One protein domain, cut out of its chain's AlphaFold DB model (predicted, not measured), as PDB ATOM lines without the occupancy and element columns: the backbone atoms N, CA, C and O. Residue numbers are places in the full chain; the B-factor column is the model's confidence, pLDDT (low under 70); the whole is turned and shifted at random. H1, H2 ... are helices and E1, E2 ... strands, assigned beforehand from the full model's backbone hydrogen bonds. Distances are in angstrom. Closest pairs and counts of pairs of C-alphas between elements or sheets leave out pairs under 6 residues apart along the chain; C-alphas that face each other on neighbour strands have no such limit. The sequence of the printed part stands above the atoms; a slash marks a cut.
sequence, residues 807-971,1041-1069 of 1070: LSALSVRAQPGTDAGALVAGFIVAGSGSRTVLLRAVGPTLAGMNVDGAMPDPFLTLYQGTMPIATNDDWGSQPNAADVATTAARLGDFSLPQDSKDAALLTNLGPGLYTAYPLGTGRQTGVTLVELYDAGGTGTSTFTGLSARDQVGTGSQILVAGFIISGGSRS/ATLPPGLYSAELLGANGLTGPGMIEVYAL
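Overview. This is residues 807 to 971 and 1041 to 1069 of the 1070 residues of the protein "Acetyl esterase Axe7A" of mine drainage metagenome (UniProt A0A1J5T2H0). Two twisted sheets of six strands each stand face to face as a sandwich, their strands at 17 degrees to each other, and helix H2 packs across the E6 end of one sheet, on the face away from the other sheet. Strands E1 to E8 are wound over both sheets as a jelly roll, one long hairpin of four nested antiparallel pairs, while E9 and E13 extend one sheet and E10 and E12 the other. The printed part has 194 residues, with two named helices and thirteen named strands in the order E1 E2 E3 H1 E4 E5 H2 E6 E7 E8 E9 E10 E11 E12 E13; its class is mostly strand, and both sheets are antiparallel. The whole is compact, with a radius of gyration of the C-alphas of 15.9 A, and rounded, with spans of 42 by 42 by 32 A.

Along the chain. One sheet is made of E6, residues 903 to 909; E3, residues 835 to 842, 22.2 A long; E8, residues 928 to 937, 27.3 A; E1, residues 807 to 814, 21.2 A; E10, residues 959 to 966, 23.1 A; and E12, residues 1046 to 1054, 26.8 A. The other is made of E5, residues 867 to 872; E4, residues 858 to 864; E7, residues 912 to 920, 26.5 A; E2, residues 824 to 830; E9, residues 942 to 952, the longest strand at 29.0 A; and E13, residues 1060 to 1068, 26.6 A. H2 is residues 881 to 891, 15.3 A; H1 is residues 844 to 848; E11 is residues 1041 to 1043. C-alpha 807, where E1 begins, is at (188.646, 142.920, 292.747), C-alpha 881 of H2 at (192.494, 164.139, 306.120), and C-alpha 1068, where E13 ends, at (191.428, 138.094, 288.796).

Arrangement. The first sheet runs E6, E3, E8, E1, E10, E12, with E6 and E12 as edge strands. E8 and E1 are antiparallel at 168 degrees, with N 812 and O 930 2.8 A apart, within hydrogen-bond range. E1 and E10 follow at 160 degrees, with N 811 and O 962 at 2.8 A. The second sheet runs E5, E4, E7, E2, E9, E13, with E5 and E13 as edge strands. E2 and E9 are antiparallel at 167 degrees, with N 826 and O 947 at 2.8 A; E4 and E5 form a hairpin, with N 862 and O 870 at 2.8 A. The nested pairs are E1 with E8, E2 with E7, E3 with E6 and E4 with E5. Between the sheets, the closest C-alphas of E1 and E9 are those of Leu 807 and Phe 943, 5.6 A apart. H2 is on the first sheet, forming two layers, a helix on one face of a sheet, at a height over the sheet of 9.2 A. It runs across the strands, at 75 degrees to E6 on the local plane; its closest C-alpha pair with E6 is Val 884 and Leu 906, 6.0 A. H1 only grazes this sheet with residues 844 to 846. E11 pairs with no named strand, but its residues 1042 to 1043 pair antiparallel with residues 970 to 971. Every O i to N i+4 pair of H2 is within hydrogen-bond range; H1 has 0 of 1, with 2 of 2 O i to N i+3 pairs.

Size, cuts and confidence. The two C-alphas farthest apart are those of Pro 879 and Asn 1056, 49.1 A. Residues 972 to 1040 are not printed; C-alphas 971 and 1041 are 5.6 A apart across this cut. Of the links that are printed whole, H2 to E6 is long, with 11 residues. The mean pLDDT of the printed part is 89.6, and no printed residue is under 70.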
ATOM      1  N   LEU A 807     188.046 142.742 291.424       93.12
ATOM      2  CA  LEU A 807     188.646 142.920 292.747       93.12
ATOM      3  C   LEU A 807     188.552 144.400 293.147       93.12
ATOM      4  O   LEU A 807     188.736 145.284 292.310       93.12
ATOM      5  N   SER A 808     188.224 144.672 294.411       92.19
ATOM      6  CA  SER A 808     187.919 146.041 294.872       92.19
ATOM      7  C   SER A 808     188.418 146.398 296.273       92.19
ATOM      8  O   SER A 808     188.500 147.584 296.586       92.19
ATOM      9  N   ALA A 809     188.799 145.418 297.094       93.38
ATOM     10  CA  ALA A 809     189.481 145.671 298.359       93.38
ATOM     11  C   ALA A 809     190.338 144.476 298.799       93.38
ATOM     12  O   ALA A 809     190.028 143.343 298.422       93.38
ATOM     13  N   LEU A 810     191.341 144.753 299.633       95.38
ATOM     14  CA  LEU A 810     192.106 143.807 300.453       95.38
ATOM     15  C   LEU A 810     192.109 144.332 301.901       95.38
ATOM     16  O   LEU A 810     192.261 145.533 302.110       95.38
ATOM     17  N   SER A 811     191.959 143.458 302.891       93.19
ATOM     18  CA  SER A 811     192.045 143.787 304.319       93.19
ATOM     19  C   SER A 811     192.741 142.642 305.060       93.19
ATOM     20  O   SER A 811     192.356 141.482 304.913       93.19
ATOM     21  N   VAL A 812     193.806 142.939 305.806       92.69
ATOM     22  CA  VAL A 812     194.688 141.950 306.447       92.69
ATOM     23  C   VAL A 812     194.908 142.350 307.898       92.69
ATOM     24  O   VAL A 812     195.547 143.366 308.171       92.69
ATOM     25  N   ARG A 813     194.398 141.549 308.840       87.69
ATOM     26  CA  ARG A 813     194.654 141.737 310.275       87.69
ATOM     27  C   ARG A 813     195.718 140.756 310.736       87.69
ATOM     28  O   ARG A 813     195.462 139.555 310.746       87.69
ATOM     29  N   ALA A 814     196.858 141.263 311.187       84.50
ATOM     30  CA  ALA A 814     197.939 140.425 311.689       84.50
ATOM     31  C   ALA A 814     198.801 141.157 312.728       84.50
ATOM     32  O   ALA A 814     198.545 142.316 313.060       84.50
ATOM     33  N   GLN A 815     199.810 140.477 313.269       83.88
ATOM     34  CA  GLN A 815     200.793 141.045 314.192       83.88
ATOM     35  C   GLN A 815     202.169 140.980 313.511       83.88
ATOM     36  O   GLN A 815     202.832 139.949 313.631       83.88
ATOM     37  N   PRO A 816     202.594 142.040 312.791       76.38
ATOM     38  CA  PRO A 816     203.753 141.974 311.908       76.38
ATOM     39  C   PRO A 816     205.016 141.543 312.649       76.38
ATOM     40  O   PRO A 816     205.383 142.128 313.674       76.38
ATOM     41  N   GLY A 817     205.697 140.534 312.109       71.38
ATOM     42  CA  GLY A 817     207.026 140.148 312.564       71.38
ATOM     43  C   GLY A 817     208.109 141.115 312.077       71.38
ATOM     44  O   GLY A 817     207.845 142.179 311.514       71.38
ATOM     45  N   THR A 818     209.368 140.731 312.275       71.00
ATOM     46  CA  THR A 818     210.530 141.455 311.743       71.00
ATOM     47  C   THR A 818     211.162 140.712 310.571       71.00
ATOM     48  O   THR A 818     211.069 139.487 310.465       71.00
ATOM     49  N   ASP A 819     211.848 141.461 309.707       75.44
ATOM     50  CA  ASP A 819     212.640 140.953 308.584       75.44
ATOM     51  C   ASP A 819     211.835 139.997 307.676       75.44
ATOM     52  O   ASP A 819     210.873 140.420 307.031       75.44
ATOM     53  N   ALA A 820     212.181 138.705 307.625       70.38
ATOM     54  CA  ALA A 820     211.460 137.716 306.819       70.38
ATOM     55  C   ALA A 820     209.986 137.553 307.238       70.38
ATOM     56  O   ALA A 820     209.150 137.257 306.389       70.38
ATOM     57  N   GLY A 821     209.651 137.785 308.509       70.88
ATOM     58  CA  GLY A 821     208.289 137.684 309.038       70.88
ATOM     59  C   GLY A 821     207.498 138.993 309.037       70.88
ATOM     60  O   GLY A 821     206.489 139.045 309.721       70.88
ATOM     61  N   ALA A 822     207.956 140.057 308.365       83.12
ATOM     62  CA  ALA A 822     207.255 141.346 308.349       83.12
ATOM     63  C   ALA A 822     206.107 141.400 307.323       83.12
ATOM     64  O   ALA A 822     206.300 141.012 306.164       83.12
ATOM     65  N   LEU A 823     204.964 141.958 307.741       88.62
ATOM     66  CA  LEU A 823     203.746 142.116 306.940       88.62
ATOM     67  C   LEU A 823     203.977 142.983 305.690       88.62
ATOM     68  O   LEU A 823     204.455 144.111 305.781       88.62
ATOM     69  N   VAL A 824     203.576 142.482 304.521       91.12
ATOM     70  CA  VAL A 824     203.546 143.218 303.246       91.12
ATOM     71  C   VAL A 824     202.196 142.988 302.571       91.12
ATOM     72  O   VAL A 824     201.815 141.839 302.355       91.12
ATOM     73  N   ALA A 825     201.504 144.063 302.187       93.44
ATOM     74  CA  ALA A 825     200.302 143.994 301.356       93.44
ATOM     75  C   ALA A 825     200.634 144.429 299.917       93.44
ATOM     76  O   ALA A 825     200.994 145.581 299.677       93.44
ATOM     77  N   GLY A 826     200.557 143.508 298.960       93.50
ATOM     78  CA  GLY A 826     200.808 143.751 297.539       93.50
ATOM     79  C   GLY A 826     199.523 143.978 296.744       93.50
ATOM     80  O   GLY A 826     198.464 143.457 297.088       93.50
ATOM     81  N   PHE A 827     199.606 144.748 295.660       95.06
ATOM     82  CA  PHE A 827     198.521 144.860 294.683       95.06
ATOM     83  C   PHE A 827     199.015 145.276 293.293       95.06
ATOM     84  O   PHE A 827     200.030 145.958 293.143       95.06
ATOM     85  N   ILE A 828     198.265 144.878 292.265       94.31
ATOM     86  CA  ILE A 828     198.525 145.218 290.862       94.31
ATOM     87  C   ILE A 828     197.382 146.077 290.334       94.31
ATOM     88  O   ILE A 828     196.228 145.647 290.332       94.31
ATOM     89  N   VAL A 829     197.722 147.263 289.828       92.75
ATOM     90  CA  VAL A 829     196.841 148.075 288.981       92.75
ATOM     91  C   VAL A 829     197.166 147.754 287.522       92.75
ATOM     92  O   VAL A 829     198.308 147.907 287.094       92.75
ATOM     93  N   ALA A 830     196.175 147.336 286.743       87.56
ATOM     94  CA  ALA A 830     196.304 147.072 285.308       87.56
ATOM     95  C   ALA A 830     195.240 147.838 284.506       87.56
ATOM     96  O   ALA A 830     194.337 148.439 285.085       87.56
ATOM     97  N   GLY A 831     195.340 147.823 283.173       86.06
ATOM     98  CA  GLY A 831     194.484 148.601 282.268       86.06
ATOM     99  C   GLY A 831     195.100 149.951 281.883       86.06
ATOM    100  O   GLY A 831     196.311 150.139 281.979       86.06
ATOM    101  N   SER A 832     194.273 150.893 281.422       83.44
ATOM    102  CA  SER A 832     194.693 152.255 281.050       83.44
ATOM    103  C   SER A 832     194.094 153.320 281.976       83.44
ATOM    104  O   SER A 832     193.013 153.128 282.527       83.44
ATOM    105  N   GLY A 833     194.776 154.459 282.129       88.12
ATOM    106  CA  GLY A 833     194.384 155.522 283.063       88.12
ATOM    107  C   GLY A 833     194.950 155.326 284.473       88.12
ATOM    108  O   GLY A 833     195.902 154.574 284.669       88.12
ATOM    109  N   SER A 834     194.385 156.037 285.449       90.31
ATOM    110  CA  SER A 834     194.848 156.062 286.843       90.31
ATOM    111  C   SER A 834     193.761 155.605 287.814       90.31
ATOM    112  O   SER A 834     192.619 156.062 287.713       90.31
ATOM    113  N   ARG A 835     194.119 154.784 288.804       93.12
ATOM    114  CA  ARG A 835     193.227 154.336 289.882       93.12
ATOM    115  C   ARG A 835     193.449 155.167 291.145       93.12
ATOM    116  O   ARG A 835     194.586 155.337 291.575       93.12
ATOM    117  N   THR A 836     192.375 155.670 291.744       94.75
ATOM    118  CA  THR A 836     192.406 156.265 293.083       94.75
ATOM    119  C   THR A 836     192.323 155.143 294.109       94.75
ATOM    120  O   THR A 836     191.433 154.294 294.044       94.75
ATOM    121  N   VAL A 837     193.247 155.140 295.060       95.38
ATOM    122  CA  VAL A 837     193.421 154.077 296.045       95.38
ATOM    123  C   VAL A 837     193.450 154.689 297.440       95.38
ATOM    124  O   VAL A 837     194.215 155.623 297.686       95.38
ATOM    125  N   LEU A 838     192.621 154.153 298.339       95.81
ATOM    126  CA  LEU A 838     192.725 154.391 299.776       95.81
ATOM    127  C   LEU A 838     193.488 153.220 300.402       95.81
ATOM    128  O   LEU A 838     193.089 152.071 300.245       95.81
ATOM    129  N   LEU A 839     194.566 153.528 301.110       95.56
ATOM    130  CA  LEU A 839     195.359 152.612 301.922       95.56
ATOM    131  C   LEU A 839     195.263 153.029 303.391       95.56
ATOM    132  O   LEU A 839     195.274 154.225 303.681       95.56
ATOM    133  N   ARG A 840     195.209 152.066 304.311       94.94
ATOM    134  CA  ARG A 840     195.166 152.272 305.768       94.94
ATOM    135  C   ARG A 840     196.089 151.281 306.477       94.94
ATOM    136  O   ARG A 840     196.240 150.149 306.024       94.94
ATOM    137  N   ALA A 841     196.667 151.702 307.596       94.00
ATOM    138  CA  ALA A 841     197.310 150.852 308.592       94.00
ATOM    139  C   ALA A 841     196.768 151.262 309.968       94.00
ATOM    140  O   ALA A 841     197.144 152.297 310.520       94.00
ATOM    141  N   VAL A 842     195.821 150.475 310.476       94.00
ATOM    142  CA  VAL A 842     195.040 150.789 311.675       94.00
ATOM    143  C   VAL A 842     195.619 150.044 312.874       94.00
ATOM    144  O   VAL A 842     195.763 148.823 312.845       94.00
ATOM    145  N   GLY A 843     195.938 150.785 313.928       92.62
ATOM    146  CA  GLY A 843     196.512 150.311 315.182       92.62
ATOM    147  C   GLY A 843     195.683 150.811 316.367       92.62
ATOM    148  O   GLY A 843     194.825 150.062 316.839       92.62
ATOM    149  N   PRO A 844     195.852 152.064 316.836       93.50
ATOM    150  CA  PRO A 844     195.136 152.583 318.006       93.50
ATOM    151  C   PRO A 844     193.614 152.429 317.949       93.50
ATOM    152  O   PRO A 844     193.004 152.085 318.964       93.50
ATOM    153  N   THR A 845     192.981 152.620 316.783       93.94
ATOM    154  CA  THR A 845     191.521 152.451 316.673       93.94
ATOM    155  C   THR A 845     191.081 151.011 316.965       93.94
ATOM    156  O   THR A 845     190.003 150.807 317.523       93.94
ATOM    157  N   LEU A 846     191.925 150.006 316.698       91.06
ATOM    158  CA  LEU A 846     191.622 148.608 317.014       91.06
ATOM    159  C   LEU A 846     191.521 148.362 318.529       91.06
ATOM    160  O   LEU A 846     190.685 147.566 318.958       91.06
ATOM    161  N   ALA A 847     192.289 149.081 319.356       87.31
ATOM    162  CA  ALA A 847     192.143 149.011 320.813       87.31
ATOM    163  C   ALA A 847     190.755 149.513 321.258       87.31
ATOM    164  O   ALA A 847     190.110 148.895 322.105       87.31
ATOM    165  N   GLY A 848     190.238 150.565 320.609       83.75
ATOM    166  CA  GLY A 848     188.854 151.036 320.773       83.75
ATOM    167  C   GLY A 848     187.782 150.040 320.297       83.75
ATOM    168  O   GLY A 848     186.620 150.161 320.678       83.75
ATOM    169  N   MET A 849     188.169 149.031 319.512       87.00
ATOM    170  CA  MET A 849     187.318 147.924 319.056       87.00
ATOM    171  C   MET A 849     187.476 146.640 319.892       87.00
ATOM    172  O   MET A 849     186.896 145.613 319.542       87.00
ATOM    173  N   ASN A 850     188.191 146.694 321.024       85.50
ATOM    174  CA  ASN A 850     188.542 145.548 321.879       85.50
ATOM    175  C   ASN A 850     189.483 144.525 321.208       85.50
ATOM    176  O   ASN A 850     189.386 143.324 321.462       85.50
ATOM    177  N   VAL A 851     190.402 144.983 320.353       84.12
ATOM    178  CA  VAL A 851     191.537 144.169 319.891       84.12
ATOM    179  C   VAL A 851     192.699 144.344 320.866       84.12
ATOM    180  O   VAL A 851     193.360 145.386 320.885       84.12
ATOM    181  N   ASP A 852     192.954 143.317 321.675       84.19
ATOM    182  CA  ASP A 852     194.090 143.290 322.597       84.19
ATOM    183  C   ASP A 852     195.432 143.391 321.852       84.19
ATOM    184  O   ASP A 852     195.636 142.784 320.799       84.19
ATOM    185  N   GLY A 853     196.378 144.140 322.426       86.62
ATOM    186  CA  GLY A 853     197.745 144.238 321.901       86.62
ATOM    187  C   GLY A 853     197.879 144.970 320.561       86.62
ATOM    188  O   GLY A 853     198.839 144.715 319.835       86.62
ATOM    189  N   ALA A 854     196.938 145.852 320.212       89.38
ATOM    190  CA  ALA A 854     197.011 146.674 319.006       89.38
ATOM    191  C   ALA A 854     198.289 147.540 318.934       89.38
ATOM    192  O   ALA A 854     198.808 148.005 319.951       89.38
ATOM    193  N   MET A 855     198.798 147.758 317.718       90.44
ATOM    194  CA  MET A 855     199.998 148.551 317.446       90.44
ATOM    195  C   MET A 855     199.769 150.021 317.854       90.44
ATOM    196  O   MET A 855     198.819 150.615 317.350       90.44
ATOM    197  N   PRO A 856     200.597 150.643 318.720       90.62
ATOM    198  CA  PRO A 856     200.273 151.974 319.253       90.62
ATOM    199  C   PRO A 856     200.527 153.148 318.295       90.62
ATOM    200  O   PRO A 856     200.034 154.242 318.551       90.62
ATOM    201  N   ASP A 857     201.335 152.946 317.250       92.12
ATOM    202  CA  ASP A 857     201.872 154.019 316.395       92.12
ATOM    203  C   ASP A 857     202.256 153.461 314.995       92.12
ATOM    204  O   ASP A 857     203.440 153.250 314.716       92.12
ATOM    205  N   PRO A 858     201.284 153.046 314.153       92.31
ATOM    206  CA  PRO A 858     201.535 152.458 312.831       92.31
ATOM    207  C   PRO A 858     201.909 153.495 311.755       92.31
ATOM    208  O   PRO A 858     201.060 154.218 311.246       92.31
ATOM    209  N   PHE A 859     203.160 153.470 311.305       90.25
ATOM    210  CA  PHE A 859     203.647 154.167 310.114       90.25
ATOM    211  C   PHE A 859     203.429 153.328 308.847       90.25
ATOM    212  O   PHE A 859     203.628 152.110 308.855       90.25
ATOM    213  N   LEU A 860     203.080 153.966 307.728       92.31
ATOM    214  CA  LEU A 860     202.801 153.302 306.452       92.31
ATOM    215  C   LEU A 860     203.680 153.845 305.320       92.31
ATOM    216  O   LEU A 860     203.658 155.040 305.034       92.31
ATOM    217  N   THR A 861     204.387 152.966 304.602       93.56
ATOM    218  CA  THR A 861     205.072 153.306 303.337       93.56
ATOM    219  C   THR A 861     204.476 152.545 302.158       93.56
ATOM    220  O   THR A 861     204.269 151.338 302.236       93.56
ATOM    221  N   LEU A 862     204.243 153.238 301.044       95.44
ATOM    222  CA  LEU A 862     203.871 152.658 299.757       95.44
ATOM    223  C   LEU A 862     205.075 152.683 298.808       95.44
ATOM    224  O   LEU A 862     205.669 153.740 298.581       95.44
ATOM    225  N   TYR A 863     205.385 151.536 298.212       94.62
ATOM    226  CA  TYR A 863     206.464 151.345 297.247       94.62
ATOM    227  C   TYR A 863     205.937 151.003 295.849       94.62
ATOM    228  O   TYR A 863     204.894 150.365 295.696       94.62
ATOM    229  N   GLN A 864     206.716 151.369 294.828       92.00
ATOM    230  CA  GLN A 864     206.644 150.807 293.480       92.00
ATOM    231  C   GLN A 864     207.991 150.137 293.176       92.00
ATOM    232  O   GLN A 864     209.023 150.802 293.058       92.00
ATOM    233  N   GLY A 865     208.009 148.802 293.121       83.75
ATOM    234  CA  GLY A 865     209.261 148.043 293.170       83.75
ATOM    235  C   GLY A 865     210.019 148.319 294.476       83.75
ATOM    236  O   GLY A 865     209.487 148.096 295.558       83.75
ATOM    237  N   THR A 866     211.251 148.828 294.386       82.06
ATOM    238  CA  THR A 866     212.067 149.235 295.548       82.06
ATOM    239  C   THR A 866     211.988 150.731 295.874       82.06
ATOM    240  O   THR A 866     212.573 151.169 296.865       82.06
ATOM    241  N   MET A 867     211.285 151.536 295.069       89.69
ATOM    242  CA  MET A 867     211.192 152.985 295.262       89.69
ATOM    243  C   MET A 867     210.002 153.338 296.168       89.69
ATOM    244  O   MET A 867     208.873 153.008 295.804       89.69
ATOM    245  N   PRO A 868     210.199 154.023 297.313       92.69
ATOM    246  CA  PRO A 868     209.088 154.570 298.086       92.69
ATOM    247  C   PRO A 868     208.455 155.733 297.312       92.69
ATOM    248  O   PRO A 868     209.159 156.629 296.843       92.69
ATOM    249  N   ILE A 869     207.129 155.713 297.173       94.44
ATOM    250  CA  ILE A 869     206.356 156.706 296.406       94.44
ATOM    251  C   ILE A 869     205.371 157.511 297.265       94.44
ATOM    252  O   ILE A 869     204.973 158.601 296.862       94.44
ATOM    253  N   ALA A 870     204.996 157.011 298.445       92.88
ATOM    254  CA  ALA A 870     204.233 157.756 299.447       92.88
ATOM    255  C   ALA A 870     204.488 157.198 300.857       92.88
ATOM    256  O   ALA A 870     204.789 156.017 301.017       92.88
ATOM    257  N   THR A 871     204.333 158.040 301.876       93.56
ATOM    258  CA  THR A 871     204.466 157.681 303.298       93.56
ATOM    259  C   THR A 871     203.416 158.410 304.123       93.56
ATOM    260  O   THR A 871     203.158 159.582 303.848       93.56
ATOM    261  N   ASN A 872     202.871 157.774 305.158       93.38
ATOM    262  CA  ASN A 872     202.061 158.454 306.161       93.38
ATOM    263  C   ASN A 872     202.401 158.009 307.592       93.38
ATOM    264  O   ASN A 872     202.588 156.827 307.863       93.38
ATOM    265  N   ASP A 873     202.441 159.015 308.457       90.44
ATOM    266  CA  ASP A 873     202.491 159.007 309.917       90.44
ATOM    267  C   ASP A 873     201.351 159.969 310.326       90.44
ATOM    268  O   ASP A 873     201.167 160.995 309.655       90.44
ATOM    269  N   ASP A 874     200.547 159.640 311.340       92.62
ATOM    270  CA  ASP A 874     199.351 160.390 311.782       92.62
ATOM    271  C   ASP A 874     198.391 160.804 310.644       92.62
ATOM    272  O   ASP A 874     198.479 161.921 310.117       92.62
ATOM    273  N   TRP A 875     197.413 159.961 310.285       93.12
ATOM    274  CA  TRP A 875     196.442 160.265 309.215       93.12
ATOM    275  C   TRP A 875     195.728 161.618 309.424       93.12
ATOM    276  O   TRP A 875     195.583 162.411 308.492       93.12
ATOM    277  N   GLY A 876     195.329 161.907 310.669       89.75
ATOM    278  CA  GLY A 876     194.561 163.091 311.054       89.75
ATOM    279  C   GLY A 876     195.368 164.393 311.064       89.75
ATOM    280  O   GLY A 876     194.781 165.469 311.188       89.75
ATOM    281  N   SER A 877     196.694 164.313 310.902       87.69
ATOM    282  CA  SER A 877     197.581 165.477 310.758       87.69
ATOM    283  C   SER A 877     197.684 165.989 309.313       87.69
ATOM    284  O   SER A 877     198.187 167.090 309.079       87.69
ATOM    285  N   GLN A 878     197.226 165.199 308.334       86.06
ATOM    286  CA  GLN A 878     197.509 165.442 306.921       86.06
ATOM    287  C   GLN A 878     196.586 166.502 306.291       86.06
ATOM    288  O   GLN A 878     195.391 166.542 306.598       86.06
ATOM    289  N   PRO A 879     197.076 167.313 305.327       86.88
ATOM    290  CA  PRO A 879     196.265 168.335 304.652       86.88
ATOM    291  C   PRO A 879     195.001 167.807 303.952       86.88
ATOM    292  O   PRO A 879     194.056 168.566 303.758       86.88
ATOM    293  N   ASN A 880     194.980 166.525 303.576       89.38
ATOM    294  CA  ASN A 880     193.866 165.842 302.911       89.38
ATOM    295  C   ASN A 880     193.071 164.900 303.842       89.38
ATOM    296  O   ASN A 880     192.297 164.079 303.351       89.38
ATOM    297  N   ALA A 881     193.216 164.999 305.171       90.88
ATOM    298  CA  ALA A 881     192.494 164.139 306.120       90.88
ATOM    299  C   ALA A 881     190.960 164.177 305.922       90.88
ATOM    300  O   ALA A 881     190.288 163.152 306.030       90.88
ATOM    301  N   ALA A 882     190.399 165.328 305.535       90.75
ATOM    302  CA  ALA A 882     188.978 165.453 305.201       90.75
ATOM    303  C   ALA A 882     188.570 164.623 303.963       90.75
ATOM    304  O   ALA A 882     187.495 164.017 303.956       90.75
ATOM    305  N   ASP A 883     189.428 164.542 302.941       91.75
ATOM    306  CA  ASP A 883     189.193 163.737 301.735       91.75
ATOM    307  C   ASP A 883     189.344 162.238 302.023       91.75
ATOM    308  O   ASP A 883     188.572 161.425 301.505       91.75
ATOM    309  N   VAL A 884     190.296 161.873 302.893       92.88
ATOM    310  CA  VAL A 884     190.480 160.508 303.416       92.88
ATOM    311  C   VAL A 884     189.220 160.053 304.157       92.88
ATOM    312  O   VAL A 884     188.633 159.039 303.785       92.88
ATOM    313  N   ALA A 885     188.746 160.834 305.135       91.25
ATOM    314  CA  ALA A 885     187.543 160.524 305.910       91.25
ATOM    315  C   ALA A 885     186.283 160.440 305.029       91.25
ATOM    316  O   ALA A 885     185.494 159.501 305.149       91.25
ATOM    317  N   THR A 886     186.118 161.381 304.092       91.75
ATOM    318  CA  THR A 886     184.998 161.386 303.133       91.75
ATOM    319  C   THR A 886     185.048 160.168 302.202       91.75
ATOM    320  O   THR A 886     184.011 159.593 301.866       91.75
ATOM    321  N   THR A 887     186.246 159.736 301.801       92.38
ATOM    322  CA  THR A 887     186.434 158.559 300.945       92.38
ATOM    323  C   THR A 887     186.167 157.259 301.699       92.38
ATOM    324  O   THR A 887     185.427 156.430 301.175       92.38
ATOM    325  N   ALA A 888     186.672 157.101 302.927       89.62
ATOM    326  CA  ALA A 888     186.377 155.946 303.779       89.62
ATOM    327  C   ALA A 888     184.861 155.805 304.028       89.62
ATOM    328  O   ALA A 888     184.273 154.764 303.737       89.62
ATOM    329  N   ALA A 889     184.190 156.892 304.426       88.94
ATOM    330  CA  ALA A 889     182.742 156.894 304.642       88.94
ATOM    331  C   ALA A 889     181.945 156.510 303.376       88.94
ATOM    332  O   ALA A 889     180.972 155.763 303.456       88.94
ATOM    333  N   ARG A 890     182.374 156.965 302.187       91.75
ATOM    334  CA  ARG A 890     181.771 156.577 300.896       91.75
ATOM    335  C   ARG A 890     181.987 155.098 300.550       91.75
ATOM    336  O   ARG A 890     181.170 154.528 299.831       91.75
ATOM    337  N   LEU A 891     183.072 154.493 301.025       87.88
ATOM    338  CA  LEU A 891     183.397 153.078 300.824       87.88
ATOM    339  C   LEU A 891     182.690 152.150 301.831       87.88
ATOM    340  O   LEU A 891     182.771 150.934 301.684       87.88
ATOM    341  N   GLY A 892     181.965 152.704 302.813       84.31
ATOM    342  CA  GLY A 892     181.311 151.939 303.885       84.31
ATOM    343  C   GLY A 892     182.265 151.499 305.001       84.31
ATOM    344  O   GLY A 892     181.925 150.615 305.782       84.31
ATOM    345  N   ASP A 893     183.451 152.101 305.050       84.88
ATOM    346  CA  ASP A 893     184.535 151.815 305.986       84.88
ATOM    347  C   ASP A 893     184.381 152.631 307.292       84.88
ATOM    348  O   ASP A 893     183.710 153.667 307.336       84.88
ATOM    349  N   PHE A 894     184.968 152.144 308.388       89.88
ATOM    350  CA  PHE A 894     184.830 152.733 309.715       89.88
ATOM    351  C   PHE A 894     185.700 153.982 309.897       89.88
ATOM    352  O   PHE A 894     186.836 154.064 309.424       89.88
ATOM    353  N   SER A 895     185.164 154.964 310.624       89.31
ATOM    354  CA  SER A 895     185.853 156.223 310.909       89.31
ATOM    355  C   SER A 895     187.025 156.028 311.872       89.31
ATOM    356  O   SER A 895     186.866 155.427 312.933       89.31
ATOM    357  N   LEU A 896     188.171 156.610 311.526       92.06
ATOM    358  CA  LEU A 896     189.305 156.789 312.431       92.06
ATOM    359  C   LEU A 896     189.095 158.072 313.272       92.06
ATOM    360  O   LEU A 896     188.551 159.049 312.744       92.06
ATOM    361  N   PRO A 897     189.507 158.127 314.553       92.25
ATOM    362  CA  PRO A 897     189.528 159.361 315.338       92.25
ATOM    363  C   PRO A 897     190.554 160.364 314.794       92.25
ATOM    364  O   PRO A 897     191.644 159.984 314.366       92.25
ATOM    365  N   GLN A 898     190.216 161.658 314.832       87.81
ATOM    366  CA  GLN A 898     191.041 162.750 314.286       87.81
ATOM    367  C   GLN A 898     192.401 162.898 314.995       87.81
ATOM    368  O   GLN A 898     193.360 163.381 314.403       87.81
ATOM    369  N   ASP A 899     192.462 162.500 316.263       89.94
ATOM    370  CA  ASP A 899     193.623 162.508 317.153       89.94
ATOM    371  C   ASP A 899     194.362 161.156 317.204       89.94
ATOM    372  O   ASP A 899     195.301 160.993 317.983       89.94
ATOM    373  N   SER A 900     193.957 160.186 316.377       93.62
ATOM    374  CA  SER A 900     194.554 158.851 316.360       93.62
ATOM    375  C   SER A 900     195.886 158.782 315.611       93.62
ATOM    376  O   SER A 900     196.085 159.430 314.582       93.62
ATOM    377  N   LYS A 901     196.748 157.883 316.097       94.25
ATOM    378  CA  LYS A 901     198.032 157.478 315.508       94.25
ATOM    379  C   LYS A 901     197.919 156.469 314.354       94.25
ATOM    380  O   LYS A 901     198.930 155.976 313.873       94.25
ATOM    381  N   ASP A 902     196.706 156.141 313.902       95.50
ATOM    382  CA  ASP A 902     196.508 155.345 312.682       95.50
ATOM    383  C   ASP A 902     197.095 156.065 311.450       95.50
ATOM    384  O   ASP A 902     197.039 157.296 311.369       95.50
ATOM    385  N   ALA A 903     197.584 155.315 310.456       94.81
ATOM    386  CA  ALA A 903     198.042 155.877 309.184       94.81
ATOM    387  C   ALA A 903     197.070 155.586 308.032       94.81
ATOM    388  O   ALA A 903     196.500 154.498 307.927       94.81
ATOM    389  N   ALA A 904     196.914 156.544 307.116       94.88
ATOM    390  CA  ALA A 904     196.159 156.392 305.880       94.88
ATOM    391  C   ALA A 904     196.741 157.223 304.722       94.88
ATOM    392  O   ALA A 904     197.257 158.326 304.899       94.88
ATOM    393  N   LEU A 905     196.618 156.694 303.505       94.62
ATOM    394  CA  LEU A 905     197.061 157.308 302.255       94.62
ATOM    395  C   LEU A 905     195.934 157.250 301.222       94.62
ATOM    396  O   LEU A 905     195.505 156.168 300.834       94.62
ATOM    397  N   LEU A 906     195.501 158.408 300.722       94.31
ATOM    398  CA  LEU A 906     194.623 158.517 299.554       94.31
ATOM    399  C   LEU A 906     195.446 159.037 298.371       94.31
ATOM    400  O   LEU A 906     195.913 160.175 298.401       94.31
ATOM    401  N   THR A 907     195.663 158.202 297.354       93.75
ATOM    402  CA  THR A 907     196.604 158.485 296.256       93.75
ATOM    403  C   THR A 907     196.085 158.018 294.893       93.75
ATOM    404  O   THR A 907     195.196 157.173 294.813       93.75
ATOM    405  N   ASN A 908     196.627 158.578 293.809       93.69
ATOM    406  CA  ASN A 908     196.317 158.195 292.429       93.69
ATOM    407  C   ASN A 908     197.510 157.453 291.819       93.69
ATOM    408  O   ASN A 908     198.596 158.018 291.698       93.69
ATOM    409  N   LEU A 909     197.294 156.206 291.408       94.75
ATOM    410  CA  LEU A 909     198.324 155.304 290.900       94.75
ATOM    411  C   LEU A 909     198.075 154.979 289.424       94.75
ATOM    412  O   LEU A 909     196.931 154.841 288.991       94.75
ATOM    413  N   GLY A 910     199.151 154.877 288.644       92.88
ATOM    414  CA  GLY A 910     199.091 154.362 287.275       92.88
ATOM    415  C   GLY A 910     199.066 152.828 287.251       92.88
ATOM    416  O   GLY A 910     199.014 152.195 288.305       92.88
ATOM    417  N   PRO A 911     199.130 152.206 286.063       91.81
ATOM    418  CA  PRO A 911     199.332 150.768 285.950       91.81
ATOM    419  C   PRO A 911     200.709 150.366 286.504       91.81
ATOM    420  O   PRO A 911     201.719 151.001 286.191       91.81
ATOM    421  N   GLY A 912     200.758 149.317 287.323       91.19
ATOM    422  CA  GLY A 912     201.974 148.866 287.996       91.19
ATOM    423  C   GLY A 912     201.726 147.898 289.155       91.19
ATOM    424  O   GLY A 912     200.596 147.721 289.612       91.19
ATOM    425  N   LEU A 913     202.815 147.286 289.626       92.06
ATOM    426  CA  LEU A 913     202.879 146.504 290.863       92.06
ATOM    427  C   LEU A 913     203.307 147.417 292.021       92.06
ATOM    428  O   LEU A 913     204.324 148.112 291.920       92.06
ATOM    429  N   TYR A 914     202.555 147.372 293.115       95.44
ATOM    430  CA  TYR A 914     202.743 148.202 294.300       95.44
ATOM    431  C   TYR A 914     202.751 147.349 295.573       95.44
ATOM    432  O   TYR A 914     202.084 146.316 295.641       95.44
ATOM    433  N   THR A 915     203.479 147.798 296.596       93.75
ATOM    434  CA  THR A 915     203.502 147.158 297.921       93.75
ATOM    435  C   THR A 915     203.373 148.189 299.036       93.75
ATOM    436  O   THR A 915     204.116 149.167 299.102       93.75
ATOM    437  N   ALA A 916     202.413 147.965 299.925       92.31
ATOM    438  CA  ALA A 916     202.205 148.716 301.151       92.31
ATOM    439  C   ALA A 916     202.881 147.986 302.323       92.31
ATOM    440  O   ALA A 916     202.705 146.778 302.507       92.31
ATOM    441  N   TYR A 917     203.669 148.729 303.097       89.31
ATOM    442  CA  TYR A 917     204.511 148.218 304.171       89.31
ATOM    443  C   TYR A 917     204.234 148.989 305.474       89.31
ATOM    444  O   TYR A 917     204.656 150.148 305.591       89.31
ATOM    445  N   PRO A 918     203.483 148.400 306.424       85.69
ATOM    446  CA  PRO A 918     203.284 148.961 307.754       85.69
ATOM    447  C   PRO A 918     204.487 148.667 308.662       85.69
ATOM    448  O   PRO A 918     205.067 147.584 308.622       85.69
ATOM    449  N   LEU A 919     204.822 149.601 309.546       83.81
ATOM    450  CA  LEU A 919     205.791 149.418 310.627       83.81
ATOM    451  C   LEU A 919     205.318 150.180 311.865       83.81
ATOM    452  O   LEU A 919     204.798 151.279 311.738       83.81
ATOM    453  N   GLY A 920     205.569 149.666 313.068       82.25
ATOM    454  CA  GLY A 920     205.421 150.494 314.265       82.25
ATOM    455  C   GLY A 920     206.549 151.525 314.346       82.25
ATOM    456  O   GLY A 920     207.729 151.157 314.287       82.25
ATOM    457  N   THR A 921     206.215 152.804 314.515       80.81
ATOM    458  CA  THR A 921     207.180 153.905 314.642       80.81
ATOM    459  C   THR A 921     208.172 153.615 315.771       80.81
ATOM    460  O   THR A 921     207.803 153.244 316.884       80.81
ATOM    461  N   GLY A 922     209.473 153.682 315.468       75.19
ATOM    462  CA  GLY A 922     210.535 153.278 316.401       75.19
ATOM    463  C   GLY A 922     210.710 151.761 316.605       75.19
ATOM    464  O   GLY A 922     211.361 151.367 317.568       75.19
ATOM    465  N   ARG A 923     210.178 150.913 315.704       72.31
ATOM    466  CA  ARG A 923     210.098 149.437 315.822       72.31
ATOM    467  C   ARG A 923     209.169 148.947 316.944       72.31
ATOM    468  O   ARG A 923     209.428 147.918 317.567       72.31
ATOM    469  N   GLN A 924     208.076 149.668 317.185       80.25
ATOM    470  CA  GLN A 924     206.972 149.162 318.006       80.25
ATOM    471  C   GLN A 924     206.317 147.934 317.344       80.25
ATOM    472  O   GLN A 924     206.301 147.809 316.119       80.25
ATOM    473  N   THR A 925     205.766 147.031 318.154       82.81
ATOM    474  CA  THR A 925     205.060 145.823 317.701       82.81
ATOM    475  C   THR A 925     203.649 145.777 318.284       82.81
ATOM    476  O   THR A 925     203.373 146.376 319.323       82.81
ATOM    477  N   GLY A 926     202.743 145.081 317.600       85.00
ATOM    478  CA  GLY A 926     201.341 144.934 317.992       85.00
ATOM    479  C   GLY A 926     200.471 144.526 316.806       85.00
ATOM    480  O   GLY A 926     200.962 144.445 315.679       85.00
ATOM    481  N   VAL A 927     199.192 144.253 317.053       87.25
ATOM    482  CA  VAL A 927     198.222 143.918 316.001       87.25
ATOM    483  C   VAL A 927     197.936 145.156 315.149       87.25
ATOM    484  O   VAL A 927     197.616 146.214 315.686       87.25
ATOM    485  N   THR A 928     198.023 145.022 313.829       89.44
ATOM    486  CA  THR A 928     197.622 146.052 312.866       89.44
ATOM    487  C   THR A 928     196.635 145.475 311.855       89.44
ATOM    488  O   THR A 928     196.614 144.267 311.594       89.44
ATOM    489  N   LEU A 929     195.800 146.343 311.296       91.38
ATOM    490  CA  LEU A 929     194.872 146.042 310.214       91.38
ATOM    491  C   LEU A 929     195.286 146.880 309.002       91.38
ATOM    492  O   LEU A 929     195.152 148.104 309.013       91.38
ATOM    493  N   VAL A 930     195.830 146.223 307.977       93.31
ATOM    494  CA  VAL A 930     196.201 146.863 306.708       93.31
ATOM    495  C   VAL A 930     195.042 146.742 305.744       93.31
ATOM    496  O   VAL A 930     194.579 145.635 305.483       93.31
ATOM    497  N   GLU A 931     194.600 147.860 305.183       94.00
ATOM    498  CA  GLU A 931     193.434 147.897 304.300       94.00
ATOM    499  C   GLU A 931     193.754 148.664 303.019       94.00
ATOM    500  O   GLU A 931     194.500 149.643 303.022       94.00
ATOM    501  N   LEU A 932     193.188 148.197 301.915       94.81
ATOM    502  CA  LEU A 932     193.348 148.715 300.564       94.81
ATOM    503  C   LEU A 932     191.966 148.727 299.917       94.81
ATOM    504  O   LEU A 932     191.332 147.679 299.824       94.81
ATOM    505  N   TYR A 933     191.535 149.874 299.400       94.94
ATOM    506  CA  TYR A 933     190.242 150.030 298.740       94.94
ATOM    507  C   TYR A 933     190.352 150.730 297.385       94.94
ATOM    508  O   TYR A 933     191.054 151.734 297.218       94.94
ATOM    509  N   ASP A 934     189.571 150.230 296.429       92.75
ATOM    510  CA  ASP A 934     189.281 150.868 295.151       92.75
ATOM    511  C   ASP A 934     188.393 152.106 295.363       92.75
ATOM    512  O   ASP A 934     187.165 152.018 295.419       92.75
ATOM    513  N   ALA A 935     189.009 153.285 295.450       90.88
ATOM    514  CA  ALA A 935     188.278 154.536 295.607       90.88
ATOM    515  C   ALA A 935     187.674 155.055 294.283       90.88
ATOM    516  O   ALA A 935     186.849 155.972 294.327       90.88
ATOM    517  N   GLY A 936     188.029 154.482 293.127       85.56
ATOM    518  CA  GLY A 936     187.601 154.917 291.793       85.56
ATOM    519  C   GLY A 936     188.768 154.997 290.805       85.56
ATOM    520  O   GLY A 936     189.880 154.578 291.105       85.56
ATOM    521  N   GLY A 937     188.543 155.532 289.605       84.69
ATOM    522  CA  GLY A 937     189.622 155.701 288.628       84.69
ATOM    523  C   GLY A 937     189.169 156.215 287.265       84.69
ATOM    524  O   GLY A 937     187.983 156.440 287.029       84.69
ATOM    525  N   THR A 938     190.140 156.384 286.371       79.88
ATOM    526  CA  THR A 938     189.964 156.792 284.970       79.88
ATOM    527  C   THR A 938     190.364 155.666 284.011       79.88
ATOM    528  O   THR A 938     191.112 154.757 284.382       79.88
ATOM    529  N   GLY A 939     189.875 155.727 282.768       81.12
ATOM    530  CA  GLY A 939     190.160 154.724 281.737       81.12
ATOM    531  C   GLY A 939     189.619 153.333 282.087       81.12
ATOM    532  O   GLY A 939     188.549 153.206 282.678       81.12
ATOM    533  N   THR A 940     190.366 152.293 281.719       82.50
ATOM    534  CA  THR A 940     190.065 150.886 282.041       82.50
ATOM    535  C   THR A 940     190.806 150.371 283.283       82.50
ATOM    536  O   THR A 940     190.845 149.165 283.511       82.50
ATOM    537  N   SER A 941     191.412 151.261 284.077       86.44
ATOM    538  CA  SER A 941     192.219 150.897 285.247       86.44
ATOM    539  C   SER A 941     191.442 150.047 286.266       86.44
ATOM    540  O   SER A 941     190.326 150.395 286.646       86.44
ATOM    541  N   THR A 942     192.017 148.943 286.745       91.38
ATOM    542  CA  THR A 942     191.405 148.050 287.751       91.38
ATOM    543  C   THR A 942     192.470 147.304 288.556       91.38
ATOM    544  O   THR A 942     193.603 147.164 288.097       91.38
ATOM    545  N   PHE A 943     192.107 146.785 289.733       93.44
ATOM    546  CA  PHE A 943     192.918 145.766 290.398       93.44
ATOM    547  C   PHE A 943     192.799 144.427 289.657       93.44
ATOM    548  O   PHE A 943     191.685 144.000 289.335       93.44
ATOM    549  N   THR A 944     193.935 143.770 289.411       91.12
ATOM    550  CA  THR A 944     194.009 142.403 288.849       91.12
ATOM    551  C   THR A 944     194.711 141.406 289.761       91.12
ATOM    552  O   THR A 944     194.492 140.211 289.605       91.12
ATOM    553  N   GLY A 945     195.491 141.871 290.737       93.19
ATOM    554  CA  GLY A 945     196.124 141.039 291.758       93.19
ATOM    555  C   GLY A 945     196.142 141.753 293.105       93.19
ATOM    556  O   GLY A 945     196.302 142.975 293.152       93.19
ATOM    557  N   LEU A 946     195.962 140.991 294.178       95.62
ATOM    558  CA  LEU A 946     196.039 141.394 295.583       95.62
ATOM    559  C   LEU A 946     196.861 140.334 296.324       95.62
ATOM    560  O   LEU A 946     196.648 139.148 296.089       95.62
ATOM    561  N   SER A 947     197.761 140.712 297.227       94.94
ATOM    562  CA  SER A 947     198.519 139.739 298.022       94.94
ATOM    563  C   SER A 947     198.845 140.224 299.431       94.94
ATOM    564  O   SER A 947     198.866 141.420 299.716       94.94
ATOM    565  N   ALA A 948     199.073 139.277 300.334       93.94
ATOM    566  CA  ALA A 948     199.377 139.502 301.738       93.94
ATOM    567  C   ALA A 948     200.448 138.504 302.183       93.94
ATOM    568  O   ALA A 948     200.230 137.298 302.098       93.94
ATOM    569  N   ARG A 949     201.597 138.986 302.656       93.12
ATOM    570  CA  ARG A 949     202.716 138.160 303.134       93.12
ATOM    571  C   ARG A 949     203.025 138.506 304.579       93.12
ATOM    572  O   ARG A 949     203.287 139.674 304.841       93.12
ATOM    573  N   ASP A 950     203.036 137.531 305.481       91.31
ATOM    574  CA  ASP A 950     203.356 137.748 306.901       91.31
ATOM    575  C   ASP A 950     203.821 136.451 307.592       91.31
ATOM    576  O   ASP A 950     203.867 135.379 306.980       91.31
ATOM    577  N   GLN A 951     204.164 136.535 308.876       90.94
ATOM    578  CA  GLN A 951     204.418 135.377 309.730       90.94
ATOM    579  C   GLN A 951     203.119 134.599 310.038       90.94
ATOM    580  O   GLN A 951     202.281 135.055 310.811       90.94
ATOM    581  N   VAL A 952     202.981 133.381 309.505       92.06
ATOM    582  CA  VAL A 952     201.859 132.480 309.819       92.06
ATOM    583  C   VAL A 952     202.116 131.766 311.150       92.06
ATOM    584  O   VAL A 952     203.122 131.066 311.308       92.06
ATOM    585  N   GLY A 953     201.206 131.952 312.107       88.25
ATOM    586  CA  GLY A 953     201.149 131.272 313.403       88.25
ATOM    587  C   GLY A 953     200.039 130.211 313.474       88.25
ATOM    588  O   GLY A 953     199.623 129.651 312.463       88.25
ATOM    589  N   THR A 954     199.543 129.932 314.685       87.62
ATOM    590  CA  THR A 954     198.434 128.988 314.929       87.62
ATOM    591  C   THR A 954     197.276 129.644 315.688       87.62
ATOM    592  O   THR A 954     197.422 130.711 316.288       87.62
ATOM    593  N   GLY A 955     196.092 129.022 315.658       83.12
ATOM    594  CA  GLY A 955     194.901 129.549 316.331       83.12
ATOM    595  C   GLY A 955     194.494 130.915 315.774       83.12
ATOM    596  O   GLY A 955     194.225 131.044 314.586       83.12
ATOM    597  N   SER A 956     194.472 131.947 316.620       75.62
ATOM    598  CA  SER A 956     194.177 133.330 316.212       75.62
ATOM    599  C   SER A 956     195.320 134.039 315.468       75.62
ATOM    600  O   SER A 956     195.133 135.180 315.051       75.62
ATOM    601  N   GLN A 957     196.482 133.392 315.303       81.50
ATOM    602  CA  GLN A 957     197.667 133.931 314.620       81.50
ATOM    603  C   GLN A 957     197.868 133.372 313.195       81.50
ATOM    604  O   GLN A 957     198.939 133.546 312.619       81.50
ATOM    605  N   ILE A 958     196.875 132.688 312.619       89.31
ATOM    606  CA  ILE A 958     196.887 132.344 311.185       89.31
ATOM    607  C   ILE A 958     196.784 133.617 310.328       89.31
ATOM    608  O   ILE A 958     196.212 134.618 310.767       89.31
ATOM    609  N   LEU A 959     197.316 133.594 309.104       90.81
ATOM    610  CA  LEU A 959     197.230 134.741 308.197       90.81
ATOM    611  C   LEU A 959     195.855 134.755 307.521       90.81
ATOM    612  O   LEU A 959     195.477 133.784 306.869       90.81
ATOM    613  N   VAL A 960     195.118 135.860 307.652       91.31
ATOM    614  CA  VAL A 960     193.790 136.034 307.043       91.31
ATOM    615  C   VAL A 960     193.778 137.265 306.142       91.31
ATOM    616  O   VAL A 960     193.987 138.386 306.607       91.31
ATOM    617  N   ALA A 961     193.494 137.052 304.857       93.50
ATOM    618  CA  ALA A 961     193.332 138.090 303.845       93.50
ATOM    619  C   ALA A 961     191.862 138.177 303.406       93.50
ATOM    620  O   ALA A 961     191.369 137.358 302.627       93.50
ATOM    621  N   GLY A 962     191.152 139.185 303.910       94.44
ATOM    622  CA  GLY A 962     189.822 139.557 303.439       94.44
ATOM    623  C   GLY A 962     189.894 140.277 302.092       94.44
ATOM    624  O   GLY A 962     190.758 141.127 301.899       94.44
ATOM    625  N   PHE A 963     188.989 139.986 301.159       95.75
ATOM    626  CA  PHE A 963     188.909 140.676 299.867       95.75
ATOM    627  C   PHE A 963     187.467 140.827 299.366       95.75
ATOM    628  O   PHE A 963     186.574 140.073 299.755       95.75
ATOM    629  N   ILE A 964     187.222 141.818 298.500       94.69
ATOM    630  CA  ILE A 964     185.871 142.138 298.000       94.69
ATOM    631  C   ILE A 964     185.783 142.005 296.476       94.69
ATOM    632  O   ILE A 964     186.505 142.684 295.735       94.69
ATOM    633  N   ILE A 965     184.817 141.199 296.023       93.50
ATOM    634  CA  ILE A 965     184.339 141.161 294.636       93.50
ATOM    635  C   ILE A 965     183.205 142.184 294.482       93.50
ATOM    636  O   ILE A 965     182.185 142.090 295.166       93.50
ATOM    637  N   SER A 966     183.374 143.148 293.575       86.00
ATOM    638  CA  SER A 966     182.394 144.208 293.282       86.00
ATOM    639  C   SER A 966     181.967 144.204 291.816       86.00
ATOM    640  O   SER A 966     182.751 143.852 290.937       86.00
ATOM    641  N   GLY A 967     180.747 144.670 291.540       85.25
ATOM    642  CA  GLY A 967     180.143 144.627 290.205       85.25
ATOM    643  C   GLY A 967     179.245 143.401 290.078       85.25
ATOM    644  O   GLY A 967     178.271 143.285 290.820       85.25
ATOM    645  N   GLY A 968     179.578 142.495 289.160       82.19
ATOM    646  CA  GLY A 968     179.000 141.149 289.099       82.19
ATOM    647  C   GLY A 968     180.005 140.063 289.499       82.19
ATOM    648  O   GLY A 968     180.947 140.325 290.247       82.19
ATOM    649  N   SER A 969     179.798 138.830 289.036       83.62
ATOM    650  CA  SER A 969     180.694 137.712 289.357       83.62
ATOM    651  C   SER A 969     182.074 137.876 288.715       83.62
ATOM    652  O   SER A 969     182.189 138.413 287.608       83.62
ATOM    653  N   ARG A 970     183.118 137.372 289.384       85.50
ATOM    654  CA  ARG A 970     184.475 137.275 288.833       85.50
ATOM    655  C   ARG A 970     185.121 135.940 289.186       85.50
ATOM    656  O   ARG A 970     185.060 135.499 290.331       85.50
ATOM    657  N   SER A 971     185.767 135.320 288.206       86.50
ATOM    658  CA  SER A 971     186.660 134.187 288.436       86.50
ATOM    659  C   SER A 971     188.017 134.669 288.939       86.50
ATOM    660  O   SER A 971     188.583 135.627 288.410       86.50
ATOM    661  N   ALA A1041     188.246 129.720 291.732       80.88
ATOM    662  CA  ALA A1041     186.844 129.898 292.106       80.88
ATOM    663  C   ALA A1041     186.162 130.997 291.283       80.88
ATOM    664  O   ALA A1041     186.746 132.045 291.020       80.88
ATOM    665  N   THR A1042     184.892 130.793 290.916       84.31
ATOM    666  CA  THR A1042     184.045 131.854 290.341       84.31
ATOM    667  C   THR A1042     183.144 132.422 291.423       84.31
ATOM    668  O   THR A1042     182.228 131.753 291.899       84.31
ATOM    669  N   LEU A1043     183.432 133.655 291.835       82.88
ATOM    670  CA  LEU A1043     182.858 134.274 293.020       82.88
ATOM    671  C   LEU A1043     181.828 135.348 292.626       82.88
ATOM    672  O   LEU A1043     182.172 136.261 291.870       82.88
ATOM    673  N   PRO A1044     180.569 135.278 293.102       86.38
ATOM    674  CA  PRO A1044     179.623 136.389 292.990       86.38
ATOM    675  C   PRO A1044     180.059 137.598 293.847       86.38
ATOM    676  O   PRO A1044     180.923 137.455 294.712       86.38
ATOM    677  N   PRO A1045     179.442 138.783 293.676       90.25
ATOM    678  CA  PRO A1045     179.744 139.959 294.494       90.25
ATOM    679  C   PRO A1045     179.646 139.696 296.000       90.25
ATOM    680  O   PRO A1045     178.729 139.010 296.464       90.25
ATOM    681  N   GLY A1046     180.565 140.263 296.777       89.69
ATOM    682  CA  GLY A1046     180.577 140.150 298.234       89.69
ATOM    683  C   GLY A1046     181.972 140.163 298.853       89.69
ATOM    684  O   GLY A1046     182.985 140.231 298.156       89.69
ATOM    685  N   LEU A1047     181.986 140.088 300.184       92.25
ATOM    686  CA  LEU A1047     183.177 139.944 301.017       92.25
ATOM    687  C   LEU A1047     183.544 138.461 301.174       92.25
ATOM    688  O   LEU A1047     182.679 137.627 301.459       92.25
ATOM    689  N   TYR A1048     184.830 138.169 301.023       95.38
ATOM    690  CA  TYR A1048     185.450 136.856 301.164       95.38
ATOM    691  C   TYR A1048     186.660 136.948 302.092       95.38
ATOM    692  O   TYR A1048     187.241 138.023 302.223       95.38
ATOM    693  N   SER A1049     187.058 135.826 302.686       94.31
ATOM    694  CA  SER A1049     188.297 135.706 303.465       94.31
ATOM    695  C   SER A1049     189.080 134.491 302.993       94.31
ATOM    696  O   SER A1049     188.545 133.385 303.000       94.31
ATOM    697  N   ALA A1050     190.335 134.681 302.599       95.25
ATOM    698  CA  ALA A1050     191.290 133.594 302.448       95.25
ATOM    699  C   ALA A1050     192.077 133.436 303.760       95.25
ATOM    700  O   ALA A1050     192.572 134.425 304.300       95.25
ATOM    701  N   GLU A1051     192.187 132.213 304.269       94.81
ATOM    702  CA  GLU A1051     193.004 131.861 305.433       94.81
ATOM    703  C   GLU A1051     194.181 130.987 304.993       94.81
ATOM    704  O   GLU A1051     194.004 130.046 304.217       94.81
ATOM    705  N   LEU A1052     195.368 131.285 305.520       94.81
ATOM    706  CA  LEU A1052     196.593 130.515 305.335       94.81
ATOM    707  C   LEU A1052     197.110 130.067 306.701       94.81
ATOM    708  O   LEU A1052     197.366 130.889 307.587       94.81
ATOM    709  N   LEU A1053     197.265 128.758 306.855       94.69
ATOM    710  CA  LEU A1053     197.722 128.096 308.073       94.69
ATOM    711  C   LEU A1053     198.745 127.008 307.722       94.69
ATOM    712  O   LEU A1053     198.782 126.542 306.588       94.69
ATOM    713  N   GLY A1054     199.568 126.585 308.679       93.88
ATOM    714  CA  GLY A1054     200.442 125.429 308.477       93.88
ATOM    715  C   GLY A1054     199.737 124.105 308.750       93.88
ATOM    716  O   GLY A1054     199.083 123.955 309.791       93.88
ATOM    717  N   ALA A1055     199.930 123.123 307.871       90.88
ATOM    718  CA  ALA A1055     199.519 121.749 308.122       90.88
ATOM    719  C   ALA A1055     200.135 121.249 309.440       90.88
ATOM    720  O   ALA A1055     201.234 121.648 309.839       90.88
ATOM    721  N   ASN A1056     199.398 120.415 310.175       88.06
ATOM    722  CA  ASN A1056     199.802 119.888 311.488       88.06
ATOM    723  C   ASN A1056     200.204 120.955 312.544       88.06
ATOM    724  O   ASN A1056     200.811 120.616 313.560       88.06
ATOM    725  N   GLY A1057     199.851 122.234 312.345       86.12
ATOM    726  CA  GLY A1057     200.229 123.336 313.237       86.12
ATOM    727  C   GLY A1057     201.629 123.912 312.983       86.12
ATOM    728  O   GLY A1057     202.192 124.549 313.876       86.12
ATOM    729  N   LEU A1058     202.198 123.692 311.794       93.31
ATOM    730  CA  LEU A1058     203.433 124.347 311.356       93.31
ATOM    731  C   LEU A1058     203.280 125.880 311.303       93.31
ATOM    732  O   LEU A1058     202.183 126.420 311.177       93.31
ATOM    733  N   THR A1059     204.404 126.591 311.422       93.50
ATOM    734  CA  THR A1059     204.456 128.064 311.452       93.50
ATOM    735  C   THR A1059     205.663 128.573 310.668       93.50
ATOM    736  O   THR A1059     206.677 127.882 310.564       93.50
ATOM    737  N   GLY A1060     205.565 129.775 310.100       92.12
ATOM    738  CA  GLY A1060     206.616 130.367 309.268       92.12
ATOM    739  C   GLY A1060     206.099 131.492 308.365       92.12
ATOM    740  O   GLY A1060     204.886 131.661 308.244       92.12
ATOM    741  N   PRO A1061     206.981 132.267 307.711       93.88
ATOM    742  CA  PRO A1061     206.569 133.265 306.726       93.88
ATOM    743  C   PRO A1061     205.826 132.634 305.541       93.88
ATOM    744  O   PRO A1061     206.371 131.764 304.863       93.88
ATOM    745  N   GLY A1062     204.602 133.086 305.278       93.75
ATOM    746  CA  GLY A1062     203.755 132.619 304.176       93.75
ATOM    747  C   GLY A1062     203.115 133.783 303.421       93.75
ATOM    748  O   GLY A1062     203.157 134.928 303.879       93.75
ATOM    749  N   MET A1063     202.542 133.505 302.249       94.69
ATOM    750  CA  MET A1063     201.904 134.517 301.401       94.69
ATOM    751  C   MET A1063     200.574 134.031 300.827       94.69
ATOM    752  O   MET A1063     200.516 132.956 300.244       94.69
ATOM    753  N   ILE A1064     199.523 134.838 300.947       96.00
ATOM    754  CA  ILE A1064     198.282 134.681 300.184       96.00
ATOM    755  C   ILE A1064     198.366 135.585 298.957       96.00
ATOM    756  O   ILE A1064     198.683 136.765 299.096       96.00
ATOM    757  N   GLU A1065     198.009 135.077 297.781       95.06
ATOM    758  CA  GLU A1065     197.746 135.900 296.596       95.06
ATOM    759  C   GLU A1065     196.355 135.604 296.023       95.06
ATOM    760  O   GLU A1065     195.907 134.462 296.038       95.06
ATOM    761  N   VAL A1066     195.666 136.626 295.513       96.38
ATOM    762  CA  VAL A1066     194.346 136.565 294.869       96.38
ATOM    763  C   VAL A1066     194.426 137.346 293.561       96.38
ATOM    764  O   VAL A1066     194.533 138.574 293.574       96.38
ATOM    765  N   TYR A1067     194.333 136.655 292.427       93.94
ATOM    766  CA  TYR A1067     194.354 137.273 291.102       93.94
ATOM    767  C   TYR A1067     193.025 137.092 290.374       93.94
ATOM    768  O   TYR A1067     192.423 136.018 290.396       93.94
ATOM    769  N   ALA A1068     192.576 138.140 289.690       87.62
ATOM    770  CA  ALA A1068     191.428 138.094 288.796       87.62
ATOM    771  C   ALA A1068     191.829 137.437 287.471       87.62
ATOM    772  O   ALA A1068     192.710 137.933 286.770       87.62
ATOM    773  N   LEU A1069     191.142 136.357 287.106       80.50
ATOM    774  CA  LEU A1069     191.287 135.740 285.787       80.50
ATOM    775  C   LEU A1069     190.730 136.697 284.714       80.50
ATOM    776  O   LEU A1069     189.767 137.401 285.044       80.50
TER     777      LEU A1069